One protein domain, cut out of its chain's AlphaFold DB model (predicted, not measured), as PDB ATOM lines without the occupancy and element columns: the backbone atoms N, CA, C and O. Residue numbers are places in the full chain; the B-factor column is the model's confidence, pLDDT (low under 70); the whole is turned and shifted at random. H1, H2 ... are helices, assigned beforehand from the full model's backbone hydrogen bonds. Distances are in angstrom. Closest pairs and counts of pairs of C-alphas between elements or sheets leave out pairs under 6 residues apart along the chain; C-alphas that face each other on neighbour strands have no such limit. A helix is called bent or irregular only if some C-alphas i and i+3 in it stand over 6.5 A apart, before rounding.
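What this domain is: This is residues 38 to 80 of the 80 residues of an uncharacterized protein of Candidatus Bathyarchaeota archaeon (UniProt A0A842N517). One helix of 13 residues, H3, makes one arm of a chain that loops out and folds back, and two very short helices, H1 and H2, sit in the looped stretch before it; no helix touches another, and the first and last printed residues, at the far end from H2, come back to 10.0 A apart by their C-alphas. The printed part has 43 residues, with three named helices in the order H1, H2, H3 and no named strand. The class is all helix, though under half of the residues, 21 of 43, are in named elements. The whole is only just compact, close to loose, with a radius of gyration of the C-alphas of 10.8 A, and it is elongated, spanning 31 by 20 by 16 A.

How they stand to each other: Begin with the longest helix, H3, residues 65 to 77, which touches no helix. Look next at H1, residues 47 to 50: it is near H3, with 5 pairs of C-alphas within 10 A but no pair within 8 A. Then look at H2, residues 55 to 58, which is apart from H1 and also apart from H3, with no C-alpha of H2 within 8 A of either. In the backbone of H3 every O i to N i+4 pair is within hydrogen-bond range. H1 and H2 are too short for such a pair; of O i to N i+3 pairs H1 has 0 of 1 within range and H2 has 1 of 1.

Where its parts are: Find C-alpha 65 of Glu 65 at (35.656, 20.577, 44.707); from there H3 runs 18.3 A to C-alpha 77 of Glu 77 at (22.040, 31.480, 39.099). Go back along the chain to C-alpha 47 of Phe 47 at (31.308, 20.383, 31.720), where H1 begins; it ends at Asp 50. H1 is irregular, but only just: C-alphas 47 and 50 are 6.9 A apart, against about 5 A in a regular helix. H2 runs from Gly 55 to Leu 58, and its first and last C-alphas are 5.9 A apart.

The domain as a whole: The two C-alphas farthest apart are those of Pro 52, in the link from H1 to H2, and Gly 80, at 31.1 A. The printed part begins at residue 38 and ends at residue 80, the chain's last residue, and it has no cut. The link from H1 to H2, 4 residues, is tight, and the link from H2 to H3, 6 residues, is short; there is no long link. In the B-factor column you will find a mean pLDDT of the printed part of 91.7, and no printed residue is under 70; H3 has a mean of 95 and H2 a mean of 87.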
ATOM      1  N   LYS A  38      14.463  24.580  42.119       95.19
ATOM      2  CA  LYS A  38      13.199  24.544  41.366       95.19
ATOM      3  C   LYS A  38      13.469  24.341  39.883       95.19
ATOM      4  O   LYS A  38      12.807  23.517  39.257       95.19
ATOM      5  N   ASN A  39      14.449  25.070  39.358       95.50
ATOM      6  CA  ASN A  39      14.877  24.962  37.974       95.50
ATOM      7  C   ASN A  39      16.044  23.971  37.905       95.50
ATOM      8  O   ASN A  39      17.074  24.221  38.535       95.50
ATOM      9  N   PRO A  40      15.898  22.827  37.217       93.00
ATOM     10  CA  PRO A  40      16.977  21.855  37.105       93.00
ATOM     11  C   PRO A  40      18.063  22.371  36.155       93.00
ATOM     12  O   PRO A  40      17.745  22.809  35.051       93.00
ATOM     13  N   TYR A  41      19.331  22.251  36.551       94.00
ATOM     14  CA  TYR A  41      20.473  22.522  35.675       94.00
ATOM     15  C   TYR A  41      20.778  21.281  34.809       94.00
ATOM     16  O   TYR A  41      21.128  20.230  35.359       94.00
ATOM     17  N   PRO A  42      20.585  21.316  33.474       92.50
ATOM     18  CA  PRO A  42      20.746  20.128  32.638       92.50
ATOM     19  C   PRO A  42      22.215  19.726  32.453       92.50
ATOM     20  O   PRO A  42      23.054  20.554  32.131       92.50
ATOM     21  N   ILE A  43      22.516  18.420  32.522       91.44
ATOM     22  CA  ILE A  43      23.885  17.871  32.368       91.44
ATOM     23  C   ILE A  43      24.573  18.337  31.074       91.44
ATOM     24  O   ILE A  43      25.769  18.611  31.075       91.44
ATOM     25  N   LYS A  44      23.820  18.438  29.973       92.25
ATOM     26  CA  LYS A  44      24.321  18.891  28.662       92.25
ATOM     27  C   LYS A  44      24.843  20.334  28.659       92.25
ATOM     28  O   LYS A  44      25.562  20.697  27.741       92.25
ATOM     29  N   ASP A  45      24.459  21.122  29.658       94.50
ATOM     30  CA  ASP A  45      24.841  22.521  29.809       94.50
ATOM     31  C   ASP A  45      25.989  22.669  30.836       94.50
ATOM     32  O   ASP A  45      26.393  23.786  31.146       94.50
ATOM     33  N   THR A  46      26.515  21.549  31.359       93.19
ATOM     34  CA  THR A  46      27.662  21.466  32.286       93.19
ATOM     35  C   THR A  46      28.917  20.964  31.566       93.19
ATOM     36  O   THR A  46      28.832  20.396  30.476       93.19
ATOM     37  N   PHE A  47      30.081  21.021  32.223       92.31
ATOM     38  CA  PHE A  47      31.308  20.383  31.720       92.31
ATOM     39  C   PHE A  47      31.194  18.849  31.556       92.31
ATOM     40  O   PHE A  47      32.022  18.237  30.884       92.31
ATOM     41  N   LEU A  48      30.172  18.204  32.139       92.19
ATOM     42  CA  LEU A  48      29.904  16.769  31.974       92.19
ATOM     43  C   LEU A  48      29.217  16.431  30.641       92.19
ATOM     44  O   LEU A  48      28.991  15.250  30.357       92.19
ATOM     45  N   ALA A  49      28.878  17.425  29.814       92.44
ATOM     46  CA  ALA A  49      28.261  17.213  28.505       92.44
ATOM     47  C   ALA A  49      29.057  16.213  27.648       92.44
ATOM     48  O   ALA A  49      28.477  15.284  27.072       92.44
ATOM     49  N   ASP A  50      30.383  16.330  27.683       89.94
ATOM     50  CA  ASP A  50      31.313  15.510  26.905       89.94
ATOM     51  C   ASP A  50      31.910  14.337  27.699       89.94
ATOM     52  O   ASP A  50      32.723  13.580  27.169       89.94
ATOM     53  N   ASP A  51      31.489  14.125  28.952       91.31
ATOM     54  CA  ASP A  51      31.979  12.997  29.748       91.31
ATOM     55  C   ASP A  51      31.586  11.671  29.070       91.31
ATOM     56  O   ASP A  51      30.414  11.488  28.712       91.31
ATOM     57  N   PRO A  52      32.519  10.723  28.873       89.94
ATOM     58  CA  PRO A  52      32.212   9.444  28.236       89.94
ATOM     59  C   PRO A  52      31.224   8.596  29.050       89.94
ATOM     60  O   PRO A  52      30.544   7.732  28.492       89.94
ATOM     61  N   ARG A  53      31.113   8.827  30.365       90.88
ATOM     62  CA  ARG A  53      30.119   8.183  31.227       90.88
ATOM     63  C   ARG A  53      28.754   8.796  30.956       90.88
ATOM     64  O   ARG A  53      28.582  10.010  30.988       90.88
ATOM     65  N   LYS A  54      27.749   7.948  30.741       83.62
ATOM     66  CA  LYS A  54      26.365   8.367  30.487       83.62
ATOM     67  C   LYS A  54      25.388   7.587  31.361       83.62
ATOM     68  O   LYS A  54      25.662   6.458  31.764       83.62
ATOM     69  N   GLY A  55      24.233   8.194  31.636       84.62
ATOM     70  CA  GLY A  55      23.154   7.564  32.398       84.62
ATOM     71  C   GLY A  55      23.632   7.075  33.763       84.62
ATOM     72  O   GLY A  55      24.164   7.853  34.553       84.62
ATOM     73  N   SER A  56      23.477   5.776  34.019       87.50
ATOM     74  CA  SER A  56      23.782   5.197  35.326       87.50
ATOM     75  C   SER A  56      25.257   5.292  35.728       87.50
ATOM     76  O   SER A  56      25.560   5.312  36.918       87.50
ATOM     77  N   PHE A  57      26.171   5.408  34.763       86.81
ATOM     78  CA  PHE A  57      27.610   5.519  35.019       86.81
ATOM     79  C   PHE A  57      28.039   6.881  35.581       86.81
ATOM     80  O   PHE A  57      29.175   7.018  36.030       86.81
ATOM     81  N   LEU A  58      27.153   7.882  35.566       87.81
ATOM     82  CA  LEU A  58      27.382   9.153  36.258       87.81
ATOM     83  C   LEU A  58      27.059   9.054  37.757       87.81
ATOM     84  O   LEU A  58      27.544   9.868  38.542       87.81
ATOM     85  N   HIS A  59      26.276   8.057  38.189       84.75
ATOM     86  CA  HIS A  59      25.986   7.885  39.611       84.75
ATOM     87  C   HIS A  59      27.250   7.498  40.375       84.75
ATOM     88  O   HIS A  59      27.913   6.512  40.062       84.75
ATOM     89  N   GLY A  60      27.575   8.279  41.405       81.62
ATOM     90  CA  GLY A  60      28.773   8.061  42.214       81.62
ATOM     91  C   GLY A  60      30.077   8.474  41.529       81.62
ATOM     92  O   GLY A  60      31.148   8.230  42.086       81.62
ATOM     93  N   ALA A  61      30.014   9.116  40.355       88.00
ATOM     94  CA  ALA A  61      31.169   9.780  39.768       88.00
ATOM     95  C   ALA A  61      31.683  10.849  40.741       88.00
ATOM     96  O   ALA A  61      30.959  11.776  41.097       88.00
ATOM     97  N   ARG A  62      32.936  10.708  41.185       90.44
ATOM     98  CA  ARG A  62      33.578  11.752  41.984       90.44
ATOM     99  C   ARG A  62      33.871  12.956  41.098       90.44
ATOM    100  O   ARG A  62      34.443  12.793  40.020       90.44
ATOM    101  N   LEU A  63      33.491  14.122  41.594       92.00
ATOM    102  CA  LEU A  63      33.856  15.424  41.058       92.00
ATOM    103  C   LEU A  63      34.919  16.040  41.969       92.00
ATOM    104  O   LEU A  63      34.998  15.685  43.150       92.00
ATOM    105  N   SER A  64      35.753  16.920  41.421       94.88
ATOM    106  CA  SER A  64      36.581  17.792  42.256       94.88
ATOM    107  C   SER A  64      35.708  18.802  43.009       94.88
ATOM    108  O   SER A  64      34.519  18.960  42.725       94.88
ATOM    109  N   GLU A  65      36.304  19.472  43.993       94.00
ATOM    110  CA  GLU A  65      35.656  20.577  44.707       94.00
ATOM    111  C   GLU A  65      35.282  21.701  43.732       94.00
ATOM    112  O   GLU A  65      34.105  22.002  43.604       94.00
ATOM    113  N   GLU A  66      36.237  22.156  42.914       96.44
ATOM    114  CA  GLU A  66      36.027  23.139  41.836       96.44
ATOM    115  C   GLU A  66      34.868  22.755  40.900       96.44
ATOM    116  O   GLU A  66      33.946  23.528  40.688       96.44
ATOM    117  N   GLN A  67      34.838  21.509  40.424       95.19
ATOM    118  CA  GLN A  67      33.750  21.006  39.581       95.19
ATOM    119  C   GLN A  67      32.388  20.995  40.285       95.19
ATOM    120  O   GLN A  67      31.343  21.095  39.642       95.19
ATOM    121  N   THR A  68      32.387  20.776  41.598       93.25
ATOM    122  CA  THR A  68      31.162  20.796  42.394       93.25
ATOM    123  C   THR A  68      30.676  22.229  42.557       93.25
ATOM    124  O   THR A  68      29.487  22.473  42.362       93.25
ATOM    125  N   ASP A  69      31.586  23.153  42.854       94.62
ATOM    126  CA  ASP A  69      31.295  24.576  43.010       94.62
ATOM    127  C   ASP A  69      30.764  25.174  41.702       94.62
ATOM    128  O   ASP A  69      29.682  25.754  41.717       94.62
ATOM    129  N   ASP A  70      31.408  24.896  40.562       95.81
ATOM    130  CA  ASP A  70      30.957  25.338  39.233       95.81
ATOM    131  C   ASP A  70      29.507  24.909  38.936       95.81
ATOM    132  O   ASP A  70      28.692  25.682  38.426       95.81
ATOM    133  N   ILE A  71      29.154  23.655  39.255       94.56
ATOM    134  CA  ILE A  71      27.790  23.137  39.055       94.56
ATOM    135  C   ILE A  71      26.799  23.816  39.996       94.56
ATOM    136  O   ILE A  71      25.662  24.074  39.595       94.56
ATOM    137  N   LEU A  72      27.187  24.036  41.255       93.62
ATOM    138  CA  LEU A  72      26.316  24.636  42.259       93.62
ATOM    139  C   LEU A  72      26.063  26.113  41.963       93.62
ATOM    140  O   LEU A  72      24.903  26.511  41.983       93.62
ATOM    141  N   GLU A  73      27.094  26.883  41.619       94.50
ATOM    142  CA  GLU A  73      26.980  28.303  41.267       94.50
ATOM    143  C   GLU A  73      26.055  28.489  40.057       94.50
ATOM    144  O   GLU A  73      25.044  29.185  40.146       94.50
ATOM    145  N   ALA A  74      26.294  27.754  38.967       95.44
ATOM    146  CA  ALA A  74      25.428  27.802  37.790       95.44
ATOM    147  C   ALA A  74      23.986  27.347  38.095       95.44
ATOM    148  O   ALA A  74      23.015  27.904  37.574       95.44
ATOM    149  N   ALA A  75      23.808  26.340  38.958       94.75
ATOM    150  CA  ALA A  75      22.477  25.915  39.386       94.75
ATOM    151  C   ALA A  75      21.771  26.978  40.240       94.75
ATOM    152  O   ALA A  75      20.550  27.112  40.127       94.75
ATOM    153  N   GLU A  76      22.497  27.716  41.080       93.88
ATOM    154  CA  GLU A  76      21.978  28.817  41.894       93.88
ATOM    155  C   GLU A  76      21.558  30.010  41.032       93.88
ATOM    156  O   GLU A  76      20.431  30.482  41.181       93.88
ATOM    157  N   GLU A  77      22.379  30.421  40.062       95.00
ATOM    158  CA  GLU A  77      22.040  31.480  39.099       95.00
ATOM    159  C   GLU A  77      20.754  31.168  38.317       95.00
ATOM    160  O   GLU A  77      19.916  32.040  38.079       95.00
ATOM    161  N   LEU A  78      20.536  29.895  37.971       95.00
ATOM    162  CA  LEU A  78      19.315  29.448  37.295       95.00
ATOM    163  C   LEU A  78      18.050  29.562  38.158       95.00
ATOM    164  O   LEU A  78      16.945  29.379  37.635       95.00
ATOM    165  N   GLN A  79      18.161  29.824  39.464       91.06
ATOM    166  CA  GLN A  79      16.990  29.972  40.332       91.06
ATOM    167  C   GLN A  79      16.340  31.360  40.257       91.06
ATOM    168  O   GLN A  79      15.152  31.447  40.590       91.06
ATOM    169  N   GLY A  80      17.052  32.379  39.754       84.94
ATOM    170  CA  GLY A  80      16.582  33.767  39.647       84.94
ATOM    171  C   GLY A  80      17.054  34.650  40.789       84.94
ATOM    172  O   GLY A  80      16.407  34.607  41.860       84.94
TER     173      GLY A  80